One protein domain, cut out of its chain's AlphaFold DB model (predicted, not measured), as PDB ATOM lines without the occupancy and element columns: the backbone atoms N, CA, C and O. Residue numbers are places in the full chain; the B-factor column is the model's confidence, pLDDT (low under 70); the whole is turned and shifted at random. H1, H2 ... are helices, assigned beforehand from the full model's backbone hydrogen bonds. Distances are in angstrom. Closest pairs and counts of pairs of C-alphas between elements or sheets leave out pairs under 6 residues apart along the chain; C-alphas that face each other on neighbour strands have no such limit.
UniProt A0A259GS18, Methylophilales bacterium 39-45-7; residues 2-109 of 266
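What this domain is: This is residues 2 to 109 of the 266 residues of a protein of Methylophilales bacterium 39-45-7 (UniProt A0A259GS18). With little regular structure, the model is two longer helices, H2 and H3, side by side and running the same way, with long loops around them; short H1 lies away from both. Residues 48 to 80 lead from the end of H2 back to the start of H3. The printed part has 108 residues, 39 of them in three named helices, H1, H2, H3, with no named strand: all helix, compact, radius of gyration of the C-alphas 14.8 A, spans 45 by 33 by 25 A.

Where its parts are: H1, residues 2 to 6, begins at C-alpha 2 (-33.894, 144.855, 104.560) and measures 5.9 A. H2, residues 33 to 47, measures 20.8 A. H3, residues 81 to 99, measures 26.6 A and ends at C-alpha 99 (-32.543, 143.756, 78.809).

How they stand to each other: H2 and H3 touch at a shallow tilt of 26 degrees; their closest C-alphas, of Glu 34 and Ala 91, are 4.9 A apart. H1 is apart from both. In H1, H2 and H3 every O i to N i+4 pair is within hydrogen-bond range.

The domain as a whole: The farthest C-alphas, Gly 51 and Gly 79, are 44.8 A apart. Both links are long. The printed part has no cut, and no printed residue is under 70 in pLDDT.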
ATOM      1  N   ASN A   2     -32.739 145.725 104.844       87.06
ATOM      2  CA  ASN A   2     -33.894 144.855 104.560       87.06
ATOM      3  C   ASN A   2     -35.145 145.167 105.397       87.06
ATOM      4  O   ASN A   2     -36.234 145.222 104.841       87.06
ATOM      5  N   THR A   3     -35.012 145.428 106.704       91.88
ATOM      6  CA  THR A   3     -36.153 145.783 107.575       91.88
ATOM      7  C   THR A   3     -36.889 147.035 107.107       91.88
ATOM      8  O   THR A   3     -38.112 147.067 107.151       91.88
ATOM      9  N   TYR A   4     -36.153 148.052 106.646       91.94
ATOM     10  CA  TYR A   4     -36.756 149.284 106.148       91.94
ATOM     11  C   TYR A   4     -37.568 148.999 104.884       91.94
ATOM     12  O   TYR A   4     -38.758 149.282 104.858       91.94
ATOM     13  N   PHE A   5     -36.966 148.367 103.876       94.00
ATOM     14  CA  PHE A   5     -37.653 148.085 102.616       94.00
ATOM     15  C   PHE A   5     -38.831 147.111 102.788       94.00
ATOM     16  O   PHE A   5     -39.927 147.407 102.324       94.00
ATOM     17  N   ARG A   6     -38.665 146.012 103.540       92.50
ATOM     18  CA  ARG A   6     -39.767 145.070 103.838       92.50
ATOM     19  C   ARG A   6     -40.917 145.732 104.601       92.50
ATOM     20  O   ARG A   6     -42.062 145.336 104.431       92.50
ATOM     21  N   GLY A   7     -40.615 146.720 105.444       91.81
ATOM     22  CA  GLY A   7     -41.619 147.503 106.162       91.81
ATOM     23  C   GLY A   7     -42.330 148.562 105.312       91.81
ATOM     24  O   GLY A   7     -43.284 149.153 105.805       91.81
ATOM     25  N   ASN A   8     -41.876 148.804 104.077       90.56
ATOM     26  CA  ASN A   8     -42.425 149.789 103.139       90.56
ATOM     27  C   ASN A   8     -42.758 149.126 101.786       90.56
ATOM     28  O   ASN A   8     -42.389 149.635 100.735       90.56
ATOM     29  N   ASP A   9     -43.395 147.953 101.832       91.12
ATOM     30  CA  ASP A   9     -43.986 147.245 100.682       91.12
ATOM     31  C   ASP A   9     -43.017 146.753  99.586       91.12
ATOM     32  O   ASP A   9     -43.443 146.306  98.519       91.12
ATOM     33  N   TYR A  10     -41.709 146.707  99.860       94.06
ATOM     34  CA  TYR A  10     -40.766 146.017  98.975       94.06
ATOM     35  C   TYR A  10     -40.760 144.513  99.247       94.06
ATOM     36  O   TYR A  10     -40.514 144.055 100.370       94.06
ATOM     37  N   LYS A  11     -40.839 143.728  98.170       94.69
ATOM     38  CA  LYS A  11     -40.249 142.387  98.157       94.69
ATOM     39  C   LYS A  11     -38.728 142.538  98.072       94.69
ATOM     40  O   LYS A  11     -38.195 142.908  97.032       94.69
ATOM     41  N   VAL A  12     -38.036 142.264  99.175       95.81
ATOM     42  CA  VAL A  12     -36.567 142.317  99.234       95.81
ATOM     43  C   VAL A  12     -35.986 140.969  98.841       95.81
ATOM     44  O   VAL A  12     -36.304 139.975  99.494       95.81
ATOM     45  N   VAL A  13     -35.117 140.985  97.831       95.31
ATOM     46  CA  VAL A  13     -34.265 139.864  97.430       95.31
ATOM     47  C   VAL A  13     -32.821 140.219  97.764       95.31
ATOM     48  O   VAL A  13     -32.378 141.329  97.464       95.31
ATOM     49  N   ASP A  14     -32.101 139.307  98.403       93.81
ATOM     50  CA  ASP A  14     -30.682 139.457  98.706       93.81
ATOM     51  C   ASP A  14     -29.863 138.256  98.207       93.81
ATOM     52  O   ASP A  14     -30.399 137.293  97.665       93.81
ATOM     53  N   ARG A  15     -28.533 138.312  98.366       92.50
ATOM     54  CA  ARG A  15     -27.627 137.258  97.876       92.50
ATOM     55  C   ARG A  15     -27.971 135.848  98.370       92.50
ATOM     56  O   ARG A  15     -27.555 134.882  97.746       92.50
ATOM     57  N   THR A  16     -28.666 135.719  99.504       94.31
ATOM     58  CA  THR A  16     -29.038 134.414 100.066       94.31
ATOM     59  C   THR A  16     -30.217 133.777  99.338       94.31
ATOM     60  O   THR A  16     -30.412 132.570  99.462       94.31
ATOM     61  N   ASP A  17     -30.943 134.561  98.541       95.38
ATOM     62  CA  ASP A  17     -32.042 134.107  97.691       95.38
ATOM     63  C   ASP A  17     -31.569 133.662  96.291       95.38
ATOM     64  O   ASP A  17     -32.352 133.086  95.535       95.38
ATOM     65  N   PHE A  18     -30.312 133.936  95.916       96.81
ATOM     66  CA  PHE A  18     -29.761 133.566  94.610       96.81
ATOM     67  C   PHE A  18     -29.272 132.115  94.588       96.81
ATOM     68  O   PHE A  18     -28.729 131.598  95.568       96.81
ATOM     69  N   ASP A  19     -29.395 131.466  93.428       96.44
ATOM     70  CA  ASP A  19     -28.710 130.199  93.189       96.44
ATOM     71  C   ASP A  19     -27.197 130.452  93.172       96.44
ATOM     72  O   ASP A  19     -26.682 131.203  92.341       96.44
ATOM     73  N   LYS A  20     -26.472 129.790  94.078       96.12
ATOM     74  CA  LYS A  20     -25.019 129.931  94.228       96.12
ATOM     75  C   LYS A  20     -24.247 129.629  92.946       96.12
ATOM     76  O   LYS A  20     -23.159 130.164  92.771       96.12
ATOM     77  N   THR A  21     -24.786 128.796  92.055       97.25
ATOM     78  CA  THR A  21     -24.142 128.462  90.774       97.25
ATOM     79  C   THR A  21     -24.133 129.628  89.782       97.25
ATOM     80  O   THR A  21     -23.338 129.630  88.847       97.25
ATOM     81  N   THR A  22     -24.977 130.639  90.001       96.94
ATOM     82  CA  THR A  22     -25.062 131.847  89.165       96.94
ATOM     83  C   THR A  22     -24.147 132.978  89.643       96.94
ATOM     84  O   THR A  22     -24.040 134.004  88.971       96.94
ATOM     85  N   ILE A  23     -23.498 132.810  90.800       97.69
ATOM     86  CA  ILE A  23     -22.641 133.819  91.425       97.69
ATOM     87  C   ILE A  23     -21.199 133.593  90.968       97.69
ATOM     88  O   ILE A  23     -20.597 132.566  91.278       97.69
ATOM     89  N   GLN A  24     -20.623 134.565  90.260       96.81
ATOM     90  CA  GLN A  24     -19.221 134.501  89.835       96.81
ATOM     91  C   GLN A  24     -18.262 134.798  90.993       96.81
ATOM     92  O   GLN A  24     -17.218 134.160  91.130       96.81
ATOM     93  N   SER A  25     -18.602 135.777  91.828       95.44
ATOM     94  CA  SER A  25     -17.838 136.154  93.010       95.44
ATOM     95  C   SER A  25     -18.717 136.864  94.042       95.44
ATOM     96  O   SER A  25     -19.726 137.488  93.716       95.44
ATOM     97  N   GLU A  26     -18.323 136.798  95.311       95.75
ATOM     98  CA  GLU A  26     -18.949 137.571  96.380       95.75
ATOM     99  C   GLU A  26     -17.941 137.937  97.472       95.75
ATOM    100  O   GLU A  26     -16.888 137.313  97.619       95.75
ATOM    101  N   ASN A  27     -18.263 138.960  98.257       94.31
ATOM    102  CA  ASN A  27     -17.492 139.361  99.426       94.31
ATOM    103  C   ASN A  27     -18.423 139.809 100.572       94.31
ATOM    104  O   ASN A  27     -19.600 139.447 100.636       94.31
ATOM    105  N   VAL A  28     -17.895 140.578 101.527       94.44
ATOM    106  CA  VAL A  28     -18.669 141.084 102.674       94.44
ATOM    107  C   VAL A  28     -19.798 142.049 102.288       94.44
ATOM    108  O   VAL A  28     -20.744 142.190 103.057       94.44
ATOM    109  N   TRP A  29     -19.716 142.688 101.119       94.88
ATOM    110  CA  TRP A  29     -20.705 143.644 100.615       94.88
ATOM    111  C   TRP A  29     -21.844 142.970  99.854       94.88
ATOM    112  O   TRP A  29     -22.975 143.440  99.919       94.88
ATOM    113  N   GLY A  30     -21.565 141.865  99.163       95.69
ATOM    114  CA  GLY A  30     -22.542 141.156  98.343       95.69
ATOM    115  C   GLY A  30     -21.881 140.383  97.209       95.69
ATOM    116  O   GLY A  30     -20.672 140.149  97.234       95.69
ATOM    117  N   VAL A  31     -22.690 139.995  96.225       97.81
ATOM    118  CA  VAL A  31     -22.216 139.416  94.959       97.81
ATOM    119  C   VAL A  31     -21.604 140.499  94.065       97.81
ATOM    120  O   VAL A  31     -21.775 141.690  94.329       97.81
ATOM    121  N   ASP A  32     -20.880 140.122  93.016       98.12
ATOM    122  CA  ASP A  32     -20.484 141.085  91.985       98.12
ATOM    123  C   ASP A  32     -21.674 141.644  91.195       98.12
ATOM    124  O   ASP A  32     -22.707 140.987  91.052       98.12
ATOM    125  N   ASP A  33     -21.512 142.861  90.670       98.62
ATOM    126  CA  ASP A  33     -22.576 143.586  89.971       98.62
ATOM    127  C   ASP A  33     -23.109 142.833  88.734       98.62
ATOM    128  O   ASP A  33     -24.303 142.905  88.452       98.62
ATOM    129  N   GLU A  34     -22.287 142.060  88.013       98.31
ATOM    130  CA  GLU A  34     -22.766 141.257  86.876       98.31
ATOM    131  C   GLU A  34     -23.681 140.116  87.345       98.31
ATOM    132  O   GLU A  34     -24.772 139.928  86.806       98.31
ATOM    133  N   SER A  35     -23.285 139.392  88.397       98.44
ATOM    134  CA  SER A  35     -24.115 138.359  89.029       98.44
ATOM    135  C   SER A  35     -25.407 138.952  89.602       98.44
ATOM    136  O   SER A  35     -26.478 138.360  89.439       98.44
ATOM    137  N   LEU A  36     -25.330 140.136  90.224       98.62
ATOM    138  CA  LEU A  36     -26.484 140.885  90.722       98.62
ATOM    139  C   LEU A  36     -27.468 141.214  89.595       98.62
ATOM    140  O   LEU A  36     -28.664 140.946  89.728       98.62
ATOM    141  N   PHE A  37     -26.988 141.780  88.487       98.69
ATOM    142  CA  PHE A  37     -27.838 142.162  87.362       98.69
ATOM    143  C   PHE A  37     -28.439 140.950  86.651       98.69
ATOM    144  O   PHE A  37     -29.638 140.955  86.372       98.69
ATOM    145  N   ASN A  38     -27.661 139.887  86.436       98.38
ATOM    146  CA  ASN A  38     -28.150 138.658  85.809       98.38
ATOM    147  C   ASN A  38     -29.276 138.010  86.627       98.38
ATOM    148  O   ASN A  38     -30.330 137.681  86.080       98.38
ATOM    149  N   ASN A  39     -29.094 137.882  87.946       98.44
ATOM    150  CA  ASN A  39     -30.140 137.368  88.833       98.44
ATOM    151  C   ASN A  39     -31.353 138.310  88.889       98.44
ATOM    152  O   ASN A  39     -32.495 137.855  88.867       98.44
ATOM    153  N   SER A  40     -31.126 139.627  88.894       98.06
ATOM    154  CA  SER A  40     -32.210 140.615  88.873       98.06
ATOM    155  C   SER A  40     -33.071 140.493  87.616       98.06
ATOM    156  O   SER A  40     -34.295 140.511  87.724       98.06
ATOM    157  N   LEU A  41     -32.466 140.306  86.437       98.12
ATOM    158  CA  LEU A  41     -33.200 140.087  85.187       98.12
ATOM    159  C   LEU A  41     -34.056 138.819  85.240       98.12
ATOM    160  O   LEU A  41     -35.215 138.863  84.842       98.12
ATOM    161  N   GLN A  42     -33.528 137.715  85.778       97.31
ATOM    162  CA  GLN A  42     -34.302 136.478  85.944       97.31
ATOM    163  C   GLN A  42     -35.518 136.688  86.854       97.31
ATOM    164  O   GLN A  42     -36.616 136.212  86.562       97.31
ATOM    165  N   ILE A  43     -35.342 137.432  87.947       96.94
ATOM    166  CA  ILE A  43     -36.428 137.748  88.877       96.94
ATOM    167  C   ILE A  43     -37.459 138.662  88.213       96.94
ATOM    168  O   ILE A  43     -38.655 138.407  88.348       96.94
ATOM    169  N   ILE A  44     -37.029 139.700  87.492       96.75
ATOM    170  CA  ILE A  44     -37.934 140.587  86.750       96.75
ATOM    171  C   ILE A  44     -38.735 139.765  85.734       96.75
ATOM    172  O   ILE A  44     -39.961 139.786  85.785       96.75
ATOM    173  N   ASP A  45     -38.075 138.961  84.899       96.19
ATOM    174  CA  ASP A  45     -38.727 138.118  83.889       96.19
ATOM    175  C   ASP A  45     -39.768 137.168  84.495       96.19
ATOM    176  O   ASP A  45     -40.849 136.989  83.937       96.19
ATOM    177  N   ALA A  46     -39.479 136.593  85.665       95.62
ATOM    178  CA  ALA A  46     -40.400 135.695  86.354       95.62
ATOM    179  C   ALA A  46     -41.620 136.405  86.974       95.62
ATOM    180  O   ALA A  46     -42.602 135.743  87.315       95.62
ATOM    181  N   ASN A  47     -41.565 137.727  87.175       94.25
ATOM    182  CA  ASN A  47     -42.606 138.484  87.881       94.25
ATOM    183  C   ASN A  47     -43.348 139.493  86.992       94.25
ATOM    184  O   ASN A  47     -44.449 139.908  87.361       94.25
ATOM    185  N   VAL A  48     -42.793 139.870  85.837       94.62
ATOM    186  CA  VAL A  48     -43.469 140.733  84.864       94.62
ATOM    187  C   VAL A  48     -44.704 140.024  84.316       94.62
ATOM    188  O   VAL A  48     -44.656 138.877  83.875       94.62
ATOM    189  N   LYS A  49     -45.832 140.735  84.329       92.50
ATOM    190  CA  LYS A  49     -47.107 140.262  83.787       92.50
ATOM    191  C   LYS A  49     -47.631 141.267  82.765       92.50
ATOM    192  O   LYS A  49     -47.529 142.471  83.008       92.50
ATOM    193  N   PRO A  50     -48.220 140.809  81.646       88.44
ATOM    194  CA  PRO A  50     -48.832 141.707  80.674       88.44
ATOM    195  C   PRO A  50     -49.827 142.666  81.336       88.44
ATOM    196  O   PRO A  50     -50.692 142.239  82.100       88.44
ATOM    197  N   GLY A  51     -49.694 143.961  81.047       86.88
ATOM    198  CA  GLY A  51     -50.578 145.007  81.566       86.88
ATOM    199  C   GLY A  51     -50.364 145.391  83.035       86.88
ATOM    200  O   GLY A  51     -51.115 146.223  83.535       86.88
ATOM    201  N   GLN A  52     -49.368 144.827  83.731       91.06
ATOM    202  CA  GLN A  52     -49.032 145.221  85.102       91.06
ATOM    203  C   GLN A  52     -47.673 145.932  85.136       91.06
ATOM    204  O   GLN A  52     -46.668 145.315  84.772       91.06
ATOM    205  N   PRO A  53     -47.610 147.206  85.570       90.88
ATOM    206  CA  PRO A  53     -46.337 147.890  85.743       90.88
ATOM    207  C   PRO A  53     -45.536 147.233  86.871       90.88
ATOM    208  O   PRO A  53     -46.099 146.697  87.827       90.88
ATOM    209  N   PHE A  54     -44.213 147.310  86.774       93.62
ATOM    210  CA  PHE A  54     -43.305 146.849  87.816       93.62
ATOM    211  C   PHE A  54     -42.337 147.963  88.209       93.62
ATOM    212  O   PHE A  54     -42.070 148.886  87.441       93.62
ATOM    213  N   PHE A  55     -41.793 147.853  89.417       94.81
ATOM    214  CA  PHE A  55     -40.718 148.703  89.904       94.81
ATOM    215  C   PHE A  55     -39.617 147.813  90.481       94.81
ATOM    216  O   PHE A  55     -39.875 146.996  91.367       94.81
ATOM    217  N   ALA A  56     -38.397 147.964  89.969       96.69
ATOM    218  CA  ALA A  56     -37.224 147.232  90.427       96.69
ATOM    219  C   ALA A  56     -36.157 148.220  90.908       96.69
ATOM    220  O   ALA A  56     -35.736 149.107  90.169       96.69
ATOM    221  N   HIS A  57     -35.711 148.046  92.152       97.19
ATOM    222  CA  HIS A  57     -34.627 148.823  92.744       97.19
ATOM    223  C   HIS A  57     -33.440 147.894  92.987       97.19
ATOM    224  O   HIS A  57     -33.525 146.981  93.806       97.19
ATOM    225  N   ILE A  58     -32.349 148.127  92.257       97.75
ATOM    226  CA  ILE A  58     -31.138 147.307  92.298       97.75
ATOM    227  C   ILE A  58     -30.002 148.163  92.860       97.75
ATOM    228  O   ILE A  58     -29.772 149.271  92.383       97.75
ATOM    229  N   MET A  59     -29.305 147.654  93.875       97.25
ATOM    230  CA  MET A  59     -28.220 148.362  94.558       97.25
ATOM    231  C   MET A  59     -26.899 147.630  94.324       97.25
ATOM    232  O   MET A  59     -26.725 146.514  94.807       97.25
ATOM    233  N   THR A  60     -25.983 148.257  93.585       97.50
ATOM    234  CA  THR A  60     -24.661 147.702  93.250       97.50
ATOM    235  C   THR A  60     -23.756 147.584  94.474       97.50
ATOM    236  O   THR A  60     -23.843 148.392  95.402       97.50
ATOM    237  N   THR A  61     -22.829 146.631  94.453       96.19
ATOM    238  CA  THR A  61     -21.968 146.288  95.594       96.19
ATOM    239  C   THR A  61     -20.478 146.283  95.260       96.19
ATOM    240  O   THR A  61     -19.673 146.519  96.166       96.19
ATOM    241  N   SER A  62     -20.076 146.102  93.995       96.94
ATOM    242  CA  SER A  62     -18.657 145.913  93.628       96.94
ATOM    243  C   SER A  62     -17.747 147.113  93.927       96.94
ATOM    244  O   SER A  62     -16.569 146.923  94.239       96.94
ATOM    245  N   ASN A  63     -18.262 148.349  93.906       95.81
ATOM    246  CA  ASN A  63     -17.492 149.575  94.171       95.81
ATOM    247  C   ASN A  63     -17.216 149.846  95.666       95.81
ATOM    248  O   ASN A  63     -17.314 150.977  96.143       95.81
ATOM    249  N   HIS A  64     -16.836 148.808  96.412       95.50
ATOM    250  CA  HIS A  64     -16.458 148.893  97.819       95.50
ATOM    251  C   HIS A  64     -15.117 148.218  98.080       95.50
ATOM    252  O   HIS A  64     -14.789 147.203  97.470       95.50
ATOM    253  N   ARG A  65     -14.346 148.744  99.044       93.81
ATOM    254  CA  ARG A  65     -13.079 148.132  99.477       93.81
ATOM    255  C   ARG A  65     -13.315 146.676  99.915       93.81
ATOM    256  O   ARG A  65     -14.234 146.450 100.699       93.81
ATOM    257  N   PRO A  66     -12.488 145.704  99.493       95.62
ATOM    258  CA  PRO A  66     -11.177 145.870  98.860       95.62
ATOM    259  C   PRO A  66     -11.196 145.951  97.320       95.62
ATOM    260  O   PRO A  66     -10.164 145.728  96.708       95.62
ATOM    261  N   TYR A  67     -12.323 146.300  96.691       96.38
ATOM    262  CA  TYR A  67     -12.483 146.474  95.240       96.38
ATOM    263  C   TYR A  67     -12.218 145.180  94.461       96.38
ATOM    264  O   TYR A  67     -11.301 145.087  93.641       96.38
ATOM    265  N   THR A  68     -13.014 144.157  94.774       96.12
ATOM    266  CA  THR A  68     -12.958 142.828  94.152       96.12
ATOM    267  C   THR A  68     -14.090 142.652  93.148       96.12
ATOM    268  O   THR A  68     -15.224 143.036  93.431       96.12
ATOM    269  N   PHE A  69     -13.785 142.022  92.019       96.69
ATOM    270  CA  PHE A  69     -14.711 141.670  90.944       96.69
ATOM    271  C   PHE A  69     -14.122 140.492  90.135       96.69
ATOM    272  O   PHE A  69     -12.932 140.193  90.295       96.69
ATOM    273  N   PRO A  70     -14.903 139.793  89.289       96.94
ATOM    274  CA  PRO A  70     -14.393 138.720  88.439       96.94
ATOM    275  C   PRO A  70     -13.292 139.198  87.481       96.94
ATOM    276  O   PRO A  70     -13.416 140.225  86.811       96.94
ATOM    277  N   VAL A  71     -12.201 138.434  87.396       95.31
ATOM    278  CA  VAL A  71     -11.069 138.743  86.509       95.31
ATOM    279  C   VAL A  71     -11.425 138.522  85.036       95.31
ATOM    280  O   VAL A  71     -12.276 137.700  84.705       95.31
ATOM    281  N   GLY A  72     -10.758 139.246  84.134       95.00
ATOM    282  CA  GLY A  72     -10.932 139.088  82.684       95.00
ATOM    283  C   GLY A  72     -12.176 139.764  82.095       95.00
ATOM    284  O   GLY A  72     -12.393 139.675  80.892       95.00
ATOM    285  N   LYS A  73     -12.976 140.458  82.914       96.31
ATOM    286  CA  LYS A  73     -14.142 141.244  82.463       96.31
ATOM    287  C   LYS A  73     -13.764 142.644  81.978       96.31
ATOM    288  O   LYS A  73     -14.407 143.190  81.090       96.31
ATOM    289  N   ILE A  74     -12.701 143.202  82.551       97.44
ATOM    290  CA  ILE A  74     -12.111 144.489  82.184       97.44
ATOM    291  C   ILE A  74     -10.577 144.384  82.197       97.44
ATOM    292  O   ILE A  74     -10.009 143.414  82.698       97.44
ATOM    293  N   ASP A  75      -9.912 145.411  81.685       96.88
ATOM    294  CA  ASP A  75      -8.458 145.563  81.529       96.88
ATOM    295  C   ASP A  75      -7.765 146.284  82.712       96.88
ATOM    296  O   ASP A  75      -6.643 146.766  82.565       96.88
ATOM    297  N   LEU A  76      -8.409 146.376  83.884       96.06
ATOM    298  CA  LEU A  76      -7.836 146.987  85.092       96.06
ATOM    299  C   LEU A  76      -7.674 145.967  86.231       96.06
ATOM    300  O   LEU A  76      -8.479 145.039  86.346       96.06
ATOM    301  N   PRO A  77      -6.659 146.138  87.100       94.44
ATOM    302  CA  PRO A  77      -6.425 145.235  88.221       94.44
ATOM    303  C   PRO A  77      -7.482 145.374  89.327       94.44
ATOM    304  O   PRO A  77      -8.113 146.420  89.499       94.44
ATOM    305  N   LEU A  78      -7.610 144.314  90.130       95.44
ATOM    306  CA  LEU A  78      -8.344 144.329  91.401       95.44
ATOM    307  C   LEU A  78      -7.658 145.249  92.421       95.44
ATOM    308  O   LEU A  78      -6.497 145.623  92.258       95.44
ATOM    309  N   GLY A  79      -8.343 145.570  93.520       95.69
ATOM    310  CA  GLY A  79      -7.730 146.307  94.633       95.69
ATOM    311  C   GLY A  79      -7.816 147.829  94.515       95.69
ATOM    312  O   GLY A  79      -7.490 148.537  95.469       95.69
ATOM    313  N   HIS A  80      -8.296 148.338  93.378       95.12
ATOM    314  CA  HIS A  80      -8.373 149.766  93.081       95.12
ATOM    315  C   HIS A  80      -9.787 150.187  92.691       95.12
ATOM    316  O   HIS A  80     -10.526 149.453  92.030       95.12
ATOM    317  N   ARG A  81     -10.162 151.403  93.096       94.88
ATOM    318  CA  ARG A  81     -11.513 151.926  92.886       94.88
ATOM    319  C   ARG A  81     -11.814 152.113  91.402       94.88
ATOM    320  O   ARG A  81     -12.928 151.850  90.976       94.88
ATOM    321  N   GLU A  82     -10.837 152.561  90.625       96.44
ATOM    322  CA  GLU A  82     -10.950 152.769  89.182       96.44
ATOM    323  C   GLU A  82     -11.350 151.471  88.470       96.44
ATOM    324  O   GLU A  82     -12.238 151.488  87.622       96.44
ATOM    325  N   GLY A  83     -10.758 150.344  88.883       97.31
ATOM    326  CA  GLY A  83     -11.133 149.015  88.408       97.31
ATOM    327  C   GLY A  83     -12.571 148.665  88.776       97.31
ATOM    328  O   GLY A  83     -13.346 148.290  87.905       97.31
ATOM    329  N   ALA A  84     -12.965 148.869  90.036       97.19
ATOM    330  CA  ALA A  84     -14.332 148.581  90.467       97.19
ATOM    331  C   ALA A  84     -15.380 149.455  89.755       97.19
ATOM    332  O   ALA A  84     -16.415 148.944  89.347       97.19
ATOM    333  N   VAL A  85     -15.099 150.745  89.539       97.25
ATOM    334  CA  VAL A  85     -15.977 151.653  88.778       97.25
ATOM    335  C   VAL A  85     -16.089 151.210  87.319       97.25
ATOM    336  O   VAL A  85     -17.200 151.128  86.808       97.25
ATOM    337  N   LYS A  86     -14.966 150.890  86.657       98.38
ATOM    338  CA  LYS A  86     -14.980 150.388  85.273       98.38
ATOM    339  C   LYS A  86     -15.706 149.042  85.164       98.38
ATOM    340  O   LYS A  86     -16.378 148.788  84.172       98.38
ATOM    341  N   TYR A  87     -15.601 148.194  86.183       98.56
ATOM    342  CA  TYR A  87     -16.329 146.932  86.241       98.56
ATOM    343  C   TYR A  87     -17.841 147.145  86.408       98.56
ATOM    344  O   TYR A  87     -18.616 146.521  85.688       98.56
ATOM    345  N   THR A  88     -18.273 148.051  87.293       98.12
ATOM    346  CA  THR A  88     -19.695 148.410  87.428       98.12
ATOM    347  C   THR A  88     -20.245 148.997  86.123       98.12
ATOM    348  O   THR A  88     -21.342 148.628  85.715       98.12
ATOM    349  N   ASP A  89     -19.484 149.850  85.428       98.38
ATOM    350  CA  ASP A  89     -19.844 150.373  84.099       98.38
ATOM    351  C   ASP A  89     -20.033 149.244  83.070       98.38
ATOM    352  O   ASP A  89     -21.087 149.144  82.439       98.38
ATOM    353  N   TYR A  90     -19.071 148.316  82.987       98.62
ATOM    354  CA  TYR A  90     -19.191 147.105  82.169       98.62
ATOM    355  C   TYR A  90     -20.457 146.302  82.509       98.62
ATOM    356  O   TYR A  90     -21.206 145.924  81.607       98.62
ATOM    357  N   ALA A  91     -20.720 146.064  83.796       98.69
ATOM    358  CA  ALA A  91     -21.862 145.281  84.260       98.69
ATOM    359  C   ALA A  91     -23.206 145.962  83.934       98.69
ATOM    360  O   ALA A  91     -24.141 145.285  83.509       98.69
ATOM    361  N   ILE A  92     -23.296 147.294  84.052       98.69
ATOM    362  CA  ILE A  92     -24.461 148.076  83.604       98.69
ATOM    363  C   ILE A  92     -24.644 147.939  82.086       98.69
ATOM    364  O   ILE A  92     -25.764 147.741  81.618       98.69
ATOM    365  N   GLY A  93     -23.558 147.984  81.309       98.50
ATOM    366  CA  GLY A  93     -23.608 147.727  79.869       98.50
ATOM    367  C   GLY A  93     -24.198 146.350  79.549       98.50
ATOM    368  O   GLY A  93     -25.117 146.243  78.738       98.50
ATOM    369  N   GLN A  94     -23.739 145.303  80.244       98.56
ATOM    370  CA  GLN A  94     -24.281 143.947  80.089       98.56
ATOM    371  C   GLN A  94     -25.757 143.851  80.498       98.56
ATOM    372  O   GLN A  94     -26.528 143.189  79.803       98.56
ATOM    373  N   LEU A  95     -26.169 144.521  81.583       98.62
ATOM    374  CA  LEU A  95     -27.574 144.609  81.995       98.62
ATOM    375  C   LEU A  95     -28.437 145.157  80.854       98.62
ATOM    376  O   LEU A  95     -29.456 144.556  80.522       98.62
ATOM    377  N   ILE A  96     -28.032 146.281  80.255       98.56
ATOM    378  CA  ILE A  96     -28.796 146.928  79.185       98.56
ATOM    379  C   ILE A  96     -28.842 146.055  77.926       98.56
ATOM    380  O   ILE A  96     -29.920 145.883  77.359       98.56
ATOM    381  N   GLU A  97     -27.723 145.460  77.504       98.50
ATOM    382  CA  GLU A  97     -27.702 144.575  76.327       98.50
ATOM    383  C   GLU A  97     -28.588 143.338  76.507       98.50
ATOM    384  O   GLU A  97     -29.346 142.976  75.607       98.50
ATOM    385  N   GLN A  98     -28.573 142.723  77.690       98.44
ATOM    386  CA  GLN A  98     -29.472 141.611  77.985       98.44
ATOM    387  C   GLN A  98     -30.930 142.065  78.068       98.44
ATOM    388  O   GLN A  98     -31.815 141.381  77.546       98.44
ATOM    389  N   ALA A  99     -31.197 143.219  78.682       98.19
ATOM    390  CA  ALA A  99     -32.543 143.756  78.809       98.19
ATOM    391  C   ALA A  99     -33.172 144.079  77.447       98.19
ATOM    392  O   ALA A  99     -34.351 143.798  77.269       98.19
ATOM    393  N   LYS A 100     -32.406 144.555  76.453       97.94
ATOM    394  CA  LYS A 100     -32.893 144.804  75.077       97.94
ATOM    395  C   LYS A 100     -33.559 143.593  74.422       97.94
ATOM    396  O   LYS A 100     -34.394 143.752  73.538       97.94
ATOM    397  N   THR A 101     -33.203 142.380  74.843       97.38
ATOM    398  CA  THR A 101     -33.799 141.137  74.325       97.38
ATOM    399  C   THR A 101     -35.170 140.821  74.930       97.38
ATOM    400  O   THR A 101     -35.843 139.890  74.487       97.38
ATOM    401  N   LYS A 102     -35.589 141.561  75.963       96.75
ATOM    402  CA  LYS A 102     -36.780 141.268  76.760       96.75
ATOM    403  C   LYS A 102     -38.006 142.011  76.224       96.75
ATOM    404  O   LYS A 102     -37.900 143.172  75.830       96.75
ATOM    405  N   PRO A 103     -39.204 141.398  76.272       95.12
ATOM    406  CA  PRO A 103     -40.421 142.003  75.724       95.12
ATOM    407  C   PRO A 103     -40.856 143.284  76.454       95.12
ATOM    408  O   PRO A 103     -41.567 144.099  75.874       95.12
ATOM    409  N   TRP A 104     -40.431 143.470  77.708       95.62
ATOM    410  CA  TRP A 104     -40.747 144.639  78.534       95.62
ATOM    411  C   TRP A 104     -39.801 145.831  78.320       95.62
ATOM    412  O   TRP A 104     -40.075 146.912  78.835       95.62
ATOM    413  N   PHE A 105     -38.710 145.677  77.559       96.94
ATOM    414  CA  PHE A 105     -37.671 146.705  77.429       96.94
ATOM    415  C   PHE A 105     -38.199 148.029  76.871       96.94
ATOM    416  O   PHE A 105     -37.951 149.083  77.450       96.94
ATOM    417  N   LYS A 106     -38.970 147.955  75.780       95.50
ATOM    418  CA  LYS A 106     -39.505 149.124  75.064       95.50
ATOM    419  C   LYS A 106     -40.399 150.023  75.931       95.50
ATOM    420  O   LYS A 106     -40.521 151.210  75.661       95.50
ATOM    421  N   ASP A 107     -41.005 149.447  76.970       93.75
ATOM    422  CA  ASP A 107     -41.942 150.112  77.879       93.75
ATOM    423  C   ASP A 107     -41.309 150.341  79.271       93.75
ATOM    424  O   ASP A 107     -42.015 150.569  80.252       93.75
ATOM    425  N   THR A 108     -39.976 150.253  79.385       95.88
ATOM    426  CA  THR A 108     -39.242 150.389  80.651       95.88
ATOM    427  C   THR A 108     -38.348 151.626  80.663       95.88
ATOM    428  O   THR A 108     -37.547 151.848  79.757       95.88
ATOM    429  N   LEU A 109     -38.426 152.395  81.753       96.06
ATOM    430  CA  LEU A 109     -37.463 153.444  82.074       96.06
ATOM    431  C   LEU A 109     -36.397 152.924  83.039       96.06
ATOM    432  O   LEU A 109     -36.692 152.612  84.191       96.06
TER     433      LEU A 109